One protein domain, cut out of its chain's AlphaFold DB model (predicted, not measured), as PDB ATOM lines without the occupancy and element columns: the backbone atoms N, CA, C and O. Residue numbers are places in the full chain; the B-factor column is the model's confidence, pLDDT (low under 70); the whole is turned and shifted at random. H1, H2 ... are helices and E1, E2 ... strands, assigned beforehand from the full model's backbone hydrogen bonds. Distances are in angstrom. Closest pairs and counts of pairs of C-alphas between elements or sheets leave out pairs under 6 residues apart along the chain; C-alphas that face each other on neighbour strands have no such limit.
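What this domain is: This is residues 114 to 219 of the 263 residues of the protein "RHS repeat-associated core domain-containing protein" of Pseudomonas putida (UniProt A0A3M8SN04). One strongly twisted sheet of five strands runs through the model, with the long hairpin E1 and E2 in one half and the shorter E4, E3 and E5 in the other. H4 covers the edge strand E5 with H2 side by side to it, while the small H3 lies on the opposite face from H4, beside the strands. The printed part has 106 residues, with four named helices and five named strands in the order H1 H2 E1 E2 H3 E3 E4 H4 E5; the sheet's order is E2 E1 E4 E3 E5, antiparallel throughout, and the class is mixed, helices and strands. It is compact, with a radius of gyration of the C-alphas of 13.1 A and spans of 38 by 29 by 26 A.

How they stand to each other: H1, residues 114 to 120, and H2, residues 125 to 131, touch only at the corner, and only just, with 3 pairs of C-alphas within 8 A; the closest are Met 118 and Thr 125, 6.4 A. E1, residues 142 to 149, and E2, residues 152 to 159, form a hairpin, with N 147 and O 154 2.8 A apart. H3, residues 173 to 176, is on the sheet at a height of 5.8 A, over none of its strands. E3, residues 180 to 184, and E4, residues 187 to 190, form another hairpin, with N 189 and O 182 at 2.8 A. E4 is also antiparallel to E1, with N 146 and O 188 at 2.8 A. H4, residues 201 to 209, touches H2 at a shallow tilt of 14 degrees, opposite ways; their closest C-alphas, Leu 127 and Val 207, are 6.4 A apart. E5, residues 214 to 217, is antiparallel to E3, with N 216 and O 181 at 2.8 A. H4 lies over E5 at a height of 9.1 A, along it at 12 degrees on the local plane. E4, H4 and E5 make a split strand-helix-strand unit, two strands running the same way with E3 between them, and its crossover is right-handed. Every O i to N i+4 pair is within hydrogen-bond range in H1, against 2 of 3 in H2 and 4 of 5 in H4; H3 is too short for one.

Where its parts are: H1 begins at C-alpha 114, (-45.239, -55.539, -6.672). E1 measures 22.4 A, E2 22.8 A, E3 13.7 A and H4 11.5 A from first to last C-alpha. E5 ends at C-alpha 217, (-28.281, -40.949, -19.904).

The domain as a whole: The C-alphas farthest apart, Ala 137 and Asp 150, are 40.0 A apart. The printed part has no cut, and the link from E2 to H3, 13 residues, is long. Residues 114 to 115, 134 to 140 and 193 to 200 have pLDDT under 70.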
ATOM      1  N   THR A 114     -45.719 -55.707  -5.311       68.44
ATOM      2  CA  THR A 114     -45.239 -55.539  -6.672       68.44
ATOM      3  C   THR A 114     -46.316 -55.654  -7.747       68.44
ATOM      4  O   THR A 114     -46.409 -54.754  -8.558       68.44
ATOM      5  N   THR A 115     -47.154 -56.694  -7.812       69.62
ATOM      6  CA  THR A 115     -48.148 -56.782  -8.911       69.62
ATOM      7  C   THR A 115     -49.231 -55.704  -8.788       69.62
ATOM      8  O   THR A 115     -49.661 -55.158  -9.803       69.62
ATOM      9  N   GLY A 116     -49.651 -55.383  -7.558       72.44
ATOM     10  CA  GLY A 116     -50.604 -54.305  -7.274       72.44
ATOM     11  C   GLY A 116     -50.000 -52.930  -7.550       72.44
ATOM     12  O   GLY A 116     -50.543 -52.186  -8.356       72.44
ATOM     13  N   PHE A 117     -48.820 -52.667  -6.993       77.94
ATOM     14  CA  PHE A 117     -48.011 -51.469  -7.222       77.94
ATOM     15  C   PHE A 117     -47.761 -51.216  -8.710       77.94
ATOM     16  O   PHE A 117     -47.881 -50.098  -9.193       77.94
ATOM     17  N   MET A 118     -47.461 -52.266  -9.476       76.62
ATOM     18  CA  MET A 118     -47.247 -52.141 -10.915       76.62
ATOM     19  C   MET A 118     -48.533 -51.729 -11.633       76.62
ATOM     20  O   MET A 118     -48.490 -50.868 -12.501       76.62
ATOM     21  N   LYS A 119     -49.684 -52.298 -11.254       77.75
ATOM     22  CA  LYS A 119     -50.976 -51.883 -11.815       77.75
ATOM     23  C   LYS A 119     -51.307 -50.434 -11.441       77.75
ATOM     24  O   LYS A 119     -51.741 -49.687 -12.307       77.75
ATOM     25  N   GLU A 120     -51.072 -50.049 -10.188       81.62
ATOM     26  CA  GLU A 120     -51.280 -48.688  -9.678       81.62
ATOM     27  C   GLU A 120     -50.437 -47.666 -10.449       81.62
ATOM     28  O   GLU A 120     -50.966 -46.698 -10.985       81.62
ATOM     29  N   LYS A 121     -49.133 -47.924 -10.597       80.38
ATOM     30  CA  LYS A 121     -48.203 -47.036 -11.309       80.38
ATOM     31  C   LYS A 121     -48.236 -47.200 -12.829       80.38
ATOM     32  O   LYS A 121     -47.356 -46.698 -13.520       80.38
ATOM     33  N   SER A 122     -49.222 -47.922 -13.371       78.62
ATOM     34  CA  SER A 122     -49.338 -48.213 -14.810       78.62
ATOM     35  C   SER A 122     -48.057 -48.807 -15.422       78.62
ATOM     36  O   SER A 122     -47.736 -48.607 -16.599       78.62
ATOM     37  N   LEU A 123     -47.309 -49.556 -14.610       76.06
ATOM     38  CA  LEU A 123     -46.095 -50.246 -14.997       76.06
ATOM     39  C   LEU A 123     -46.425 -51.658 -15.511       76.06
ATOM     40  O   LEU A 123     -47.179 -52.412 -14.887       76.06
ATOM     41  N   PRO A 124     -45.806 -52.099 -16.613       72.00
ATOM     42  CA  PRO A 124     -46.075 -53.414 -17.168       72.00
ATOM     43  C   PRO A 124     -45.355 -54.518 -16.399       72.00
ATOM     44  O   PRO A 124     -44.127 -54.565 -16.312       72.00
ATOM     45  N   THR A 125     -46.117 -55.495 -15.915       70.81
ATOM     46  CA  THR A 125     -45.593 -56.661 -15.181       70.81
ATOM     47  C   THR A 125     -44.605 -57.503 -16.000       70.81
ATOM     48  O   THR A 125     -43.703 -58.124 -15.432       70.81
ATOM     49  N   GLY A 126     -44.727 -57.503 -17.334       70.50
ATOM     50  CA  GLY A 126     -43.804 -58.183 -18.247       70.50
ATOM     51  C   GLY A 126     -42.402 -57.567 -18.290       70.50
ATOM     52  O   GLY A 126     -41.421 -58.303 -18.413       70.50
ATOM     53  N   LEU A 127     -42.295 -56.242 -18.130       73.25
ATOM     54  CA  LEU A 127     -41.015 -55.533 -18.042       73.25
ATOM     55  C   LEU A 127     -40.289 -55.928 -16.751       73.25
ATOM     56  O   LEU A 127     -39.136 -56.355 -16.780       73.25
ATOM     57  N   LEU A 128     -41.008 -55.913 -15.629       71.12
ATOM     58  CA  LEU A 128     -40.445 -56.201 -14.313       71.12
ATOM     59  C   LEU A 128     -39.870 -57.615 -14.192       71.12
ATOM     60  O   LEU A 128     -38.787 -57.791 -13.646       71.12
ATOM     61  N   LYS A 129     -40.557 -58.631 -14.729       70.56
ATOM     62  CA  LYS A 129     -40.046 -60.015 -14.708       70.56
ATOM     63  C   LYS A 129     -38.701 -60.154 -15.418       70.56
ATOM     64  O   LYS A 129     -37.896 -60.988 -15.013       70.56
ATOM     65  N   LYS A 130     -38.466 -59.368 -16.474       72.94
ATOM     66  CA  LYS A 130     -37.183 -59.352 -17.185       72.94
ATOM     67  C   LYS A 130     -36.122 -58.573 -16.412       72.94
ATOM     68  O   LYS A 130     -35.003 -59.064 -16.305       72.94
ATOM     69  N   LEU A 131     -36.487 -57.428 -15.835       73.50
ATOM     70  CA  LEU A 131     -35.575 -56.596 -15.045       73.50
ATOM     71  C   LEU A 131     -35.122 -57.282 -13.745       73.50
ATOM     72  O   LEU A 131     -33.940 -57.280 -13.419       73.50
ATOM     73  N   LEU A 132     -36.038 -57.956 -13.048       72.62
ATOM     74  CA  LEU A 132     -35.779 -58.693 -11.803       72.62
ATOM     75  C   LEU A 132     -35.353 -60.157 -12.033       72.62
ATOM     76  O   LEU A 132     -35.389 -60.976 -11.107       72.62
ATOM     77  N   LYS A 133     -34.979 -60.537 -13.265       70.31
ATOM     78  CA  LYS A 133     -34.490 -61.894 -13.542       70.31
ATOM     79  C   LYS A 133     -33.109 -62.064 -12.904       70.31
ATOM     80  O   LYS A 133     -32.161 -61.402 -13.317       70.31
ATOM     81  N   LYS A 134     -33.013 -62.956 -11.912       64.62
ATOM     82  CA  LYS A 134     -31.756 -63.340 -11.246       64.62
ATOM     83  C   LYS A 134     -30.682 -63.737 -12.273       64.62
ATOM     84  O   LYS A 134     -31.004 -64.445 -13.230       64.62
ATOM     85  N   LYS A 135     -29.434 -63.307 -12.049       57.84
ATOM     86  CA  LYS A 135     -28.242 -63.726 -12.819       57.84
ATOM     87  C   LYS A 135     -27.700 -65.069 -12.309       57.84
ATOM     88  O   LYS A 135     -27.347 -65.921 -13.114       57.84
ATOM     89  N   SER A 136     -27.734 -65.270 -10.989       58.62
ATOM     90  CA  SER A 136     -27.344 -66.492 -10.269       58.62
ATOM     91  C   SER A 136     -28.301 -66.754  -9.091       58.62
ATOM     92  O   SER A 136     -29.108 -65.887  -8.747       58.62
ATOM     93  N   ALA A 137     -28.252 -67.941  -8.478       55.31
ATOM     94  CA  ALA A 137     -29.091 -68.308  -7.330       55.31
ATOM     95  C   ALA A 137     -28.951 -67.317  -6.154       55.31
ATOM     96  O   ALA A 137     -29.977 -66.923  -5.576       55.31
ATOM     97  N   ASP A 138     -27.719 -66.855  -5.911       52.84
ATOM     98  CA  ASP A 138     -27.326 -65.986  -4.790       52.84
ATOM     99  C   ASP A 138     -27.467 -64.485  -5.071       52.84
ATOM    100  O   ASP A 138     -27.537 -63.675  -4.149       52.84
ATOM    101  N   GLU A 139     -27.584 -64.085  -6.337       64.12
ATOM    102  CA  GLU A 139     -27.612 -62.670  -6.704       64.12
ATOM    103  C   GLU A 139     -29.056 -62.150  -6.746       64.12
ATOM    104  O   GLU A 139     -29.851 -62.467  -7.645       64.12
ATOM    105  N   ARG A 140     -29.421 -61.348  -5.739       62.44
ATOM    106  CA  ARG A 140     -30.700 -60.632  -5.705       62.44
ATOM    107  C   ARG A 140     -30.571 -59.344  -6.509       62.44
ATOM    108  O   ARG A 140     -29.804 -58.462  -6.150       62.44
ATOM    109  N   ARG A 141     -31.360 -59.226  -7.577       73.69
ATOM    110  CA  ARG A 141     -31.507 -57.966  -8.314       73.69
ATOM    111  C   ARG A 141     -32.637 -57.147  -7.714       73.69
ATOM    112  O   ARG A 141     -33.749 -57.658  -7.560       73.69
ATOM    113  N   SER A 142     -32.340 -55.892  -7.414       79.69
ATOM    114  CA  SER A 142     -33.321 -54.862  -7.110       79.69
ATOM    115  C   SER A 142     -33.381 -53.864  -8.261       79.69
ATOM    116  O   SER A 142     -32.403 -53.653  -8.973       79.69
ATOM    117  N   ILE A 143     -34.547 -53.259  -8.455       83.94
ATOM    118  CA  ILE A 143     -34.682 -52.058  -9.276       83.94
ATOM    119  C   ILE A 143     -35.288 -50.944  -8.441       83.94
ATOM    120  O   ILE A 143     -35.961 -51.202  -7.439       83.94
ATOM    121  N   TYR A 144     -35.080 -49.715  -8.887       88.00
ATOM    122  CA  TYR A 144     -35.576 -48.528  -8.221       88.00
ATOM    123  C   TYR A 144     -36.530 -47.798  -9.158       88.00
ATOM    124  O   TYR A 144     -36.187 -47.491 -10.298       88.00
ATOM    125  N   VAL A 145     -37.746 -47.557  -8.683       90.00
ATOM    126  CA  VAL A 145     -38.780 -46.824  -9.415       90.00
ATOM    127  C   VAL A 145     -38.971 -45.484  -8.734       90.00
ATOM    128  O   VAL A 145     -39.144 -45.445  -7.520       90.00
ATOM    129  N   TYR A 146     -38.958 -44.406  -9.505       91.19
ATOM    130  CA  TYR A 146     -39.109 -43.042  -9.026       91.19
ATOM    131  C   TYR A 146     -40.329 -42.412  -9.684       91.19
ATOM    132  O   TYR A 146     -40.534 -42.558 -10.887       91.19
ATOM    133  N   GLU A 147     -41.113 -41.701  -8.891       90.69
ATOM    134  CA  GLU A 147     -42.311 -40.982  -9.303       90.69
ATOM    135  C   GLU A 147     -42.113 -39.503  -8.988       90.69
ATOM    136  O   GLU A 147     -41.835 -39.148  -7.838       90.69
ATOM    137  N   ALA A 148     -42.213 -38.656 -10.014       88.94
ATOM    138  CA  ALA A 148     -42.084 -37.212  -9.869       88.94
ATOM    139  C   ALA A 148     -43.135 -36.652  -8.898       88.94
ATOM    140  O   ALA A 148     -44.289 -37.081  -8.890       88.94
ATOM    141  N   GLN A 149     -42.711 -35.707  -8.071       87.19
ATOM    142  CA  GLN A 149     -43.514 -34.879  -7.172       87.19
ATOM    143  C   GLN A 149     -43.100 -33.414  -7.389       87.19
ATOM    144  O   GLN A 149     -42.131 -33.161  -8.106       87.19
ATOM    145  N   ASP A 150     -43.783 -32.470  -6.743       81.50
ATOM    146  CA  ASP A 150     -43.501 -31.033  -6.897       81.50
ATOM    147  C   ASP A 150     -42.038 -30.675  -6.555       81.50
ATOM    148  O   ASP A 150     -41.386 -29.971  -7.322       81.50
ATOM    149  N   ASP A 151     -41.482 -31.267  -5.487       80.50
ATOM    150  CA  ASP A 151     -40.125 -30.980  -4.980       80.50
ATOM    151  C   ASP A 151     -39.146 -32.173  -5.075       80.50
ATOM    152  O   ASP A 151     -38.197 -32.297  -4.295       80.50
ATOM    153  N   GLY A 152     -39.356 -33.099  -6.017       86.88
ATOM    154  CA  GLY A 152     -38.422 -34.205  -6.260       86.88
ATOM    155  C   GLY A 152     -39.103 -35.513  -6.631       86.88
ATOM    156  O   GLY A 152     -39.986 -35.546  -7.481       86.88
ATOM    157  N   TYR A 153     -38.663 -36.616  -6.020       89.88
ATOM    158  CA  TYR A 153     -39.114 -37.958  -6.375       89.88
ATOM    159  C   TYR A 153     -39.413 -38.828  -5.155       89.88
ATOM    160  O   TYR A 153     -38.544 -39.069  -4.308       89.88
ATOM    161  N   LYS A 154     -40.615 -39.409  -5.126       90.94
ATOM    162  CA  LYS A 154     -40.884 -40.596  -4.301       90.94
ATOM    163  C   LYS A 154     -40.227 -41.789  -4.966       90.94
ATOM    164  O   LYS A 154     -40.337 -41.937  -6.180       90.94
ATOM    165  N   HIS A 155     -39.538 -42.629  -4.198       91.38
ATOM    166  CA  HIS A 155     -38.804 -43.736  -4.793       91.38
ATOM    167  C   HIS A 155     -38.931 -45.045  -4.025       91.38
ATOM    168  O   HIS A 155     -38.940 -45.082  -2.797       91.38
ATOM    169  N   TYR A 156     -39.032 -46.124  -4.792       89.50
ATOM    170  CA  TYR A 156     -39.396 -47.448  -4.321       89.50
ATOM    171  C   TYR A 156     -38.324 -48.454  -4.723       89.50
ATOM    172  O   TYR A 156     -37.919 -48.488  -5.887       89.50
ATOM    173  N   ARG A 157     -37.898 -49.310  -3.790       87.38
ATOM    174  CA  ARG A 157     -37.096 -50.499  -4.096       87.38
ATOM    175  C   ARG A 157     -38.030 -51.657  -4.413       87.38
ATOM    176  O   ARG A 157     -38.886 -52.021  -3.610       87.38
ATOM    177  N   LEU A 158     -37.841 -52.271  -5.573       84.81
ATOM    178  CA  LEU A 158     -38.542 -53.487  -5.961       84.81
ATOM    179  C   LEU A 158     -37.534 -54.630  -6.030       84.81
ATOM    180  O   LEU A 158     -36.555 -54.553  -6.769       84.81
ATOM    181  N   ALA A 159     -37.803 -55.706  -5.295       79.19
ATOM    182  CA  ALA A 159     -37.041 -56.947  -5.341       79.19
ATOM    183  C   ALA A 159     -37.983 -58.139  -5.550       79.19
ATOM    184  O   ALA A 159     -39.175 -58.106  -5.227       79.19
ATOM    185  N   ARG A 160     -37.468 -59.211  -6.155       73.25
ATOM    186  CA  ARG A 160     -38.283 -60.389  -6.468       73.25
ATOM    187  C   ARG A 160     -38.665 -61.129  -5.185       73.25
ATOM    188  O   ARG A 160     -37.787 -61.622  -4.491       73.25
ATOM    189  N   GLY A 161     -39.965 -61.313  -4.962       71.56
ATOM    190  CA  GLY A 161     -40.477 -62.026  -3.784       71.56
ATOM    191  C   GLY A 161     -40.684 -61.134  -2.560       71.56
ATOM    192  O   GLY A 161     -41.196 -61.615  -1.560       71.56
ATOM    193  N   GLU A 162     -40.341 -59.849  -2.657       76.56
ATOM    194  CA  GLU A 162     -40.497 -58.862  -1.589       76.56
ATOM    195  C   GLU A 162     -41.614 -57.865  -1.942       76.56
ATOM    196  O   GLU A 162     -41.945 -57.644  -3.117       76.56
ATOM    197  N   ALA A 163     -42.221 -57.264  -0.916       78.38
ATOM    198  CA  ALA A 163     -43.110 -56.127  -1.107       78.38
ATOM    199  C   ALA A 163     -42.298 -54.899  -1.581       78.38
ATOM    200  O   ALA A 163     -41.133 -54.767  -1.206       78.38
ATOM    201  N   PRO A 164     -42.869 -54.011  -2.415       85.06
ATOM    202  CA  PRO A 164     -42.231 -52.753  -2.776       85.06
ATOM    203  C   PRO A 164     -41.975 -51.933  -1.516       85.06
ATOM    204  O   PRO A 164     -42.893 -51.686  -0.737       85.06
ATOM    205  N   GLU A 165     -40.730 -51.519  -1.329       85.69
ATOM    206  CA  GLU A 165     -40.311 -50.741  -0.171       85.69
ATOM    207  C   GLU A 165     -40.208 -49.272  -0.577       85.69
ATOM    208  O   GLU A 165     -39.405 -48.930  -1.448       85.69
ATOM    209  N   LEU A 166     -41.022 -48.402   0.026       89.50
ATOM    210  CA  LEU A 166     -40.849 -46.955  -0.096       89.50
ATOM    211  C   LEU A 166     -39.615 -46.545   0.707       89.50
ATOM    212  O   LEU A 166     -39.535 -46.813   1.904       89.50
ATOM    213  N   LEU A 167     -38.662 -45.883   0.056       86.38
ATOM    214  CA  LEU A 167     -37.451 -45.429   0.727       86.38
ATOM    215  C   LEU A 167     -37.701 -44.086   1.437       86.38
ATOM    216  O   LEU A 167     -38.388 -43.222   0.891       86.38
ATOM    217  N   PRO A 168     -37.149 -43.888   2.650       78.06
ATOM    218  CA  PRO A 168     -37.555 -42.802   3.549       78.06
ATOM    219  C   PRO A 168     -37.116 -41.408   3.088       78.06
ATOM    220  O   PRO A 168     -37.684 -40.410   3.518       78.06
ATOM    221  N   ARG A 169     -36.088 -41.318   2.238       82.44
ATOM    222  CA  ARG A 169     -35.596 -40.040   1.711       82.44
ATOM    223  C   ARG A 169     -36.275 -39.724   0.384       82.44
ATOM    224  O   ARG A 169     -36.347 -40.585  -0.487       82.44
ATOM    225  N   THR A 170     -36.692 -38.483   0.183       83.56
ATOM    226  CA  THR A 170     -37.053 -38.007  -1.155       83.56
ATOM    227  C   THR A 170     -35.798 -38.017  -2.024       83.56
ATOM    228  O   THR A 170     -34.735 -37.569  -1.593       83.56
ATOM    229  N   ALA A 171     -35.895 -38.578  -3.224       83.50
ATOM    230  CA  ALA A 171     -34.801 -38.527  -4.181       83.50
ATOM    231  C   ALA A 171     -34.864 -37.212  -4.962       83.50
ATOM    232  O   ALA A 171     -35.945 -36.720  -5.285       83.50
ATOM    233  N   THR A 172     -33.706 -36.653  -5.283       84.56
ATOM    234  CA  THR A 172     -33.571 -35.466  -6.127       84.56
ATOM    235  C   THR A 172     -33.017 -35.869  -7.491       84.56
ATOM    236  O   THR A 172     -32.597 -37.009  -7.711       84.56
ATOM    237  N   HIS A 173     -32.981 -34.926  -8.432       76.19
ATOM    238  CA  HIS A 173     -32.361 -35.158  -9.737       76.19
ATOM    239  C   HIS A 173     -30.896 -35.617  -9.648       76.19
ATOM    240  O   HIS A 173     -30.414 -36.324 -10.536       76.19
ATOM    241  N   GLU A 174     -30.197 -35.258  -8.570       77.69
ATOM    242  CA  GLU A 174     -28.792 -35.600  -8.357       77.69
ATOM    243  C   GLU A 174     -28.570 -37.100  -8.203       77.69
ATOM    244  O   GLU A 174     -27.548 -37.632  -8.639       77.69
ATOM    245  N   ASN A 175     -29.564 -37.813  -7.667       81.94
ATOM    246  CA  ASN A 175     -29.506 -39.261  -7.527       81.94
ATOM    247  C   ASN A 175     -29.326 -39.978  -8.869       81.94
ATOM    248  O   ASN A 175     -28.878 -41.123  -8.864       81.94
ATOM    249  N   PHE A 176     -29.654 -39.341  -9.995       82.75
ATOM    250  CA  PHE A 176     -29.536 -39.934 -11.324       82.75
ATOM    251  C   PHE A 176     -28.264 -39.522 -12.065       82.75
ATOM    252  O   PHE A 176     -28.047 -40.017 -13.165       82.75
ATOM    253  N   ALA A 177     -27.447 -38.612 -11.530       80.81
ATOM    254  CA  ALA A 177     -26.349 -37.991 -12.268       80.81
ATOM    255  C   ALA A 177     -25.411 -39.019 -12.927       80.81
ATOM    256  O   ALA A 177     -24.873 -39.911 -12.270       80.81
ATOM    257  N   GLY A 178     -25.228 -38.904 -14.245       76.75
ATOM    258  CA  GLY A 178     -24.354 -39.779 -15.033       76.75
ATOM    259  C   GLY A 178     -24.867 -41.206 -15.271       76.75
ATOM    260  O   GLY A 178     -24.171 -41.977 -15.937       76.75
ATOM    261  N   ARG A 179     -26.054 -41.569 -14.762       80.56
ATOM    262  CA  ARG A 179     -26.632 -42.918 -14.882       80.56
ATOM    263  C   ARG A 179     -27.486 -43.093 -16.134       80.56
ATOM    264  O   ARG A 179     -28.087 -42.149 -16.642       80.56
ATOM    265  N   GLU A 180     -27.565 -44.340 -16.585       85.81
ATOM    266  CA  GLU A 180     -28.509 -44.805 -17.602       85.81
ATOM    267  C   GLU A 180     -29.854 -45.125 -16.931       85.81
ATOM    268  O   GLU A 180     -29.947 -46.069 -16.144       85.81
ATOM    269  N   ILE A 181     -30.889 -44.342 -17.233       87.88
ATOM    270  CA  ILE A 181     -32.225 -44.458 -16.636       87.88
ATOM    271  C   ILE A 181     -33.293 -44.624 -17.718       87.88
ATOM    272  O   ILE A 181     -33.130 -44.142 -18.834       87.88
ATOM    273  N   TYR A 182     -34.407 -45.280 -17.400       89.25
ATOM    274  CA  TYR A 182     -35.560 -45.365 -18.301       89.25
ATOM    275  C   TYR A 182     -36.646 -44.399 -17.851       89.25
ATOM    276  O   TYR A 182     -37.037 -44.436 -16.689       89.25
ATOM    277  N   VAL A 183     -37.167 -43.575 -18.758       90.31
ATOM    278  CA  VAL A 183     -38.144 -42.525 -18.434       90.31
ATOM    279  C   VAL A 183     -39.456 -42.701 -19.199       90.31
ATOM    280  O   VAL A 183     -39.447 -43.100 -20.365       90.31
ATOM    281  N   LYS A 184     -40.586 -42.408 -18.538       89.50
ATOM    282  CA  LYS A 184     -41.931 -42.342 -19.136       89.50
ATOM    283  C   LYS A 184     -42.875 -41.515 -18.261       89.50
ATOM    284  O   LYS A 184     -43.171 -41.929 -17.149       89.50
ATOM    285  N   GLY A 185     -43.402 -40.399 -18.775       79.31
ATOM    286  CA  GLY A 185     -44.535 -39.677 -18.166       79.31
ATOM    287  C   GLY A 185     -44.410 -39.414 -16.657       79.31
ATOM    288  O   GLY A 185     -45.326 -39.743 -15.913       79.31
ATOM    289  N   GLY A 186     -43.263 -38.900 -16.200       84.50
ATOM    290  CA  GLY A 186     -42.993 -38.624 -14.778       84.50
ATOM    291  C   GLY A 186     -42.467 -39.812 -13.959       84.50
ATOM    292  O   GLY A 186     -42.053 -39.622 -12.816       84.50
ATOM    293  N   LEU A 187     -42.420 -41.017 -14.536       89.88
ATOM    294  CA  LEU A 187     -41.802 -42.198 -13.935       89.88
ATOM    295  C   LEU A 187     -40.377 -42.403 -14.450       89.88
ATOM    296  O   LEU A 187     -40.112 -42.287 -15.650       89.88
ATOM    297  N   ILE A 188     -39.481 -42.784 -13.541       90.38
ATOM    298  CA  ILE A 188     -38.101 -43.164 -13.845       90.38
ATOM    299  C   ILE A 188     -37.832 -44.559 -13.281       90.38
ATOM    300  O   ILE A 188     -38.183 -44.854 -12.141       90.38
ATOM    301  N   ILE A 189     -37.190 -45.419 -14.065       88.69
ATOM    302  CA  ILE A 189     -36.675 -46.712 -13.612       88.69
ATOM    303  C   ILE A 189     -35.149 -46.652 -13.660       88.69
ATOM    304  O   ILE A 189     -34.560 -46.527 -14.736       88.69
ATOM    305  N   ASP A 190     -34.524 -46.764 -12.490       87.06
ATOM    306  CA  ASP A 190     -33.080 -46.931 -12.327       87.06
ATOM    307  C   ASP A 190     -32.802 -48.400 -11.986       87.06
ATOM    308  O   ASP A 190     -33.326 -48.955 -11.015       87.06
ATOM    309  N   LEU A 191     -31.978 -49.045 -12.805       80.00
ATOM    310  CA  LEU A 191     -31.579 -50.431 -12.587       80.00
ATOM    311  C   LEU A 191     -30.438 -50.564 -11.568       80.00
ATOM    312  O   LEU A 191     -30.089 -51.697 -11.241       80.00
ATOM    313  N   LYS A 192     -29.860 -49.438 -11.107       71.44
ATOM    314  CA  LYS A 192     -28.717 -49.337 -10.181       71.44
ATOM    315  C   LYS A 192     -27.737 -50.502 -10.331       71.44
ATOM    316  O   LYS A 192     -27.532 -51.287  -9.413       71.44
ATOM    317  N   GLY A 193     -27.177 -50.649 -11.529       59.31
ATOM    318  CA  GLY A 193     -26.051 -51.552 -11.721       59.31
ATOM    319  C   GLY A 193     -24.798 -50.901 -11.156       59.31
ATOM    320  O   GLY A 193     -24.426 -49.829 -11.626       59.31
ATOM    321  N   ASP A 194     -24.133 -51.553 -10.202       43.75
ATOM    322  CA  ASP A 194     -22.791 -51.146  -9.759       43.75
ATOM    323  C   ASP A 194     -21.760 -51.276 -10.903       43.75
ATOM    324  O   ASP A 194     -20.691 -50.669 -10.864       43.75
ATOM    325  N   SER A 195     -22.096 -52.009 -11.978       46.53
ATOM    326  CA  SER A 195     -21.303 -52.111 -13.200       46.53
ATOM    327  C   SER A 195     -22.162 -52.072 -14.469       46.53
ATOM    328  O   SER A 195     -23.177 -52.757 -14.609       46.53
ATOM    329  N   MET A 196     -21.691 -51.322 -15.471       48.88
ATOM    330  CA  MET A 196     -22.272 -51.238 -16.824       48.88
ATOM    331  C   MET A 196     -22.313 -52.604 -17.547       48.88
ATOM    332  O   MET A 196     -22.978 -52.742 -18.570       48.88
ATOM    333  N   LYS A 197     -21.614 -53.618 -17.010       52.75
ATOM    334  CA  LYS A 197     -21.541 -54.992 -17.536       52.75
ATOM    335  C   LYS A 197     -22.706 -55.895 -17.102       52.75
ATOM    336  O   LYS A 197     -22.821 -57.005 -17.617       52.75
ATOM    337  N   ASP A 198     -23.567 -55.459 -16.180       55.50
ATOM    338  CA  ASP A 198     -24.589 -56.336 -15.585       55.50
ATOM    339  C   ASP A 198     -25.920 -56.394 -16.342       55.50
ATOM    340  O   ASP A 198     -26.728 -57.313 -16.126       55.50
ATOM    341  N   TYR A 199     -26.129 -55.469 -17.280       62.66
ATOM    342  CA  TYR A 199     -27.367 -55.360 -18.037       62.66
ATOM    343  C   TYR A 199     -27.130 -55.495 -19.540       62.66
ATOM    344  O   TYR A 199     -26.391 -54.732 -20.156       62.66
ATOM    345  N   ASN A 200     -27.838 -56.444 -20.159       69.19
ATOM    346  CA  ASN A 200     -28.017 -56.439 -21.606       69.19
ATOM    347  C   ASN A 200     -29.029 -55.339 -21.950       69.19
ATOM    348  O   ASN A 200     -30.243 -55.574 -22.001       69.19
ATOM    349  N   PHE A 201     -28.514 -54.123 -22.127       73.25
ATOM    350  CA  PHE A 201     -29.325 -52.953 -22.439       73.25
ATOM    351  C   PHE A 201     -30.122 -53.143 -23.730       73.25
ATOM    352  O   PHE A 201     -31.302 -52.846 -23.725       73.25
ATOM    353  N   SER A 202     -29.569 -53.774 -24.770       76.38
ATOM    354  CA  SER A 202     -30.284 -54.012 -26.039       76.38
ATOM    355  C   SER A 202     -31.589 -54.807 -25.856       76.38
ATOM    356  O   SER A 202     -32.661 -54.405 -26.315       76.38
ATOM    357  N   ALA A 203     -31.538 -55.915 -25.109       75.25
ATOM    358  CA  ALA A 203     -32.733 -56.707 -24.816       75.25
ATOM    359  C   ALA A 203     -33.726 -55.966 -23.905       75.25
ATOM    360  O   ALA A 203     -34.935 -56.208 -23.973       75.25
ATOM    361  N   THR A 204     -33.213 -55.092 -23.039       77.44
ATOM    362  CA  THR A 204     -34.009 -54.322 -22.083       77.44
ATOM    363  C   THR A 204     -34.702 -53.146 -22.768       77.44
ATOM    364  O   THR A 204     -35.905 -52.989 -22.592       77.44
ATOM    365  N   ASP A 205     -33.994 -52.426 -23.637       83.69
ATOM    366  CA  ASP A 205     -34.476 -51.329 -24.478       83.69
ATOM    367  C   ASP A 205     -35.645 -51.772 -25.349       83.69
ATOM    368  O   ASP A 205     -36.686 -51.125 -25.355       83.69
ATOM    369  N   ARG A 206     -35.529 -52.926 -26.023       82.19
ATOM    370  CA  ARG A 206     -36.623 -53.463 -26.849       82.19
ATOM    371  C   ARG A 206     -37.904 -53.673 -26.038       82.19
ATOM    372  O   ARG A 206     -39.003 -53.432 -26.522       82.19
ATOM    373  N   VAL A 207     -37.773 -54.157 -24.805       79.62
ATOM    374  CA  VAL A 207     -38.929 -54.439 -23.944       79.62
ATOM    375  C   VAL A 207     -39.464 -53.154 -23.334       79.62
ATOM    376  O   VAL A 207     -40.672 -52.963 -23.325       79.62
ATOM    377  N   ALA A 208     -38.590 -52.282 -22.839       83.00
ATOM    378  CA  ALA A 208     -38.943 -50.976 -22.300       83.00
ATOM    379  C   ALA A 208     -39.672 -50.123 -23.356       83.00
ATOM    380  O   ALA A 208     -40.736 -49.573 -23.067       83.00
ATOM    381  N   GLY A 209     -39.177 -50.131 -24.596       83.88
ATOM    382  CA  GLY A 209     -39.764 -49.444 -25.744       83.88
ATOM    383  C   GLY A 209     -41.182 -49.911 -26.074       83.88
ATOM    384  O   GLY A 209     -42.055 -49.070 -26.272       83.88
ATOM    385  N   ASN A 210     -41.473 -51.220 -25.999       83.75
ATOM    386  CA  ASN A 210     -42.843 -51.743 -26.161       83.75
ATOM    387  C   ASN A 210     -43.844 -51.151 -25.154       83.75
ATOM    388  O   ASN A 210     -45.053 -51.234 -25.351       83.75
ATOM    389  N   TYR A 211     -43.346 -50.588 -24.057       80.81
ATOM    390  CA  TYR A 211     -44.148 -49.983 -23.007       80.81
ATOM    391  C   TYR A 211     -43.996 -48.461 -22.927       80.81
ATOM    392  O   TYR A 211     -44.504 -47.856 -21.980       80.81
ATOM    393  N   GLY A 212     -43.336 -47.840 -23.910       85.75
ATOM    394  CA  GLY A 212     -43.147 -46.392 -24.000       85.75
ATOM    395  C   GLY A 212     -42.077 -45.830 -23.063       85.75
ATOM    396  O   GLY A 212     -42.070 -44.630 -22.816       85.75
ATOM    397  N   PHE A 213     -41.206 -46.678 -22.511       88.75
ATOM    398  CA  PHE A 213     -40.026 -46.227 -21.779       88.75
ATOM    399  C   PHE A 213     -38.872 -45.975 -22.743       88.75
ATOM    400  O   PHE A 213     -38.565 -46.821 -23.583       88.75
ATOM    401  N   VAL A 214     -38.200 -44.840 -22.567       89.81
ATOM    402  CA  VAL A 214     -37.006 -44.474 -23.335       89.81
ATOM    403  C   VAL A 214     -35.811 -44.456 -22.398       89.81
ATOM    404  O   VAL A 214     -35.882 -43.871 -21.317       89.81
ATOM    405  N   ARG A 215     -34.717 -45.106 -22.797       89.94
ATOM    406  CA  ARG A 215     -33.460 -45.030 -22.054       89.94
ATOM    407  C   ARG A 215     -32.774 -43.701 -22.338       89.94
ATOM    408  O   ARG A 215     -32.591 -43.326 -23.492       89.94
ATOM    409  N   VAL A 216     -32.397 -43.002 -21.277       88.81
ATOM    410  CA  VAL A 216     -31.722 -41.709 -21.314       88.81
ATOM    411  C   VAL A 216     -30.537 -41.761 -20.363       88.81
ATOM    412  O   VAL A 216     -30.643 -42.260 -19.240       88.81
ATOM    413  N   ARG A 217     -29.406 -41.206 -20.794       86.06
ATOM    414  CA  ARG A 217     -28.281 -40.949 -19.904       86.06
ATOM    415  C   ARG A 217     -28.478 -39.603 -19.223       86.06
ATOM    416  O   ARG A 217     -28.496 -38.566 -19.883       86.06
ATOM    417  N   SER A 218     -28.643 -39.621 -17.908       82.44
ATOM    418  CA  SER A 218     -28.736 -38.398 -17.115       82.44
ATOM    419  C   SER A 218     -27.403 -37.647 -17.133       82.44
ATOM    420  O   SER A 218     -26.329 -38.260 -17.108       82.44
ATOM    421  N   LYS A 219     -27.462 -36.311 -17.160       76.81
ATOM    422  CA  LYS A 219     -26.263 -35.469 -17.198       76.81
ATOM    423  C   LYS A 219     -25.424 -35.667 -15.929       76.81
ATOM    424  O   LYS A 219     -25.987 -35.772 -14.835       76.81
TER     425      LYS A 219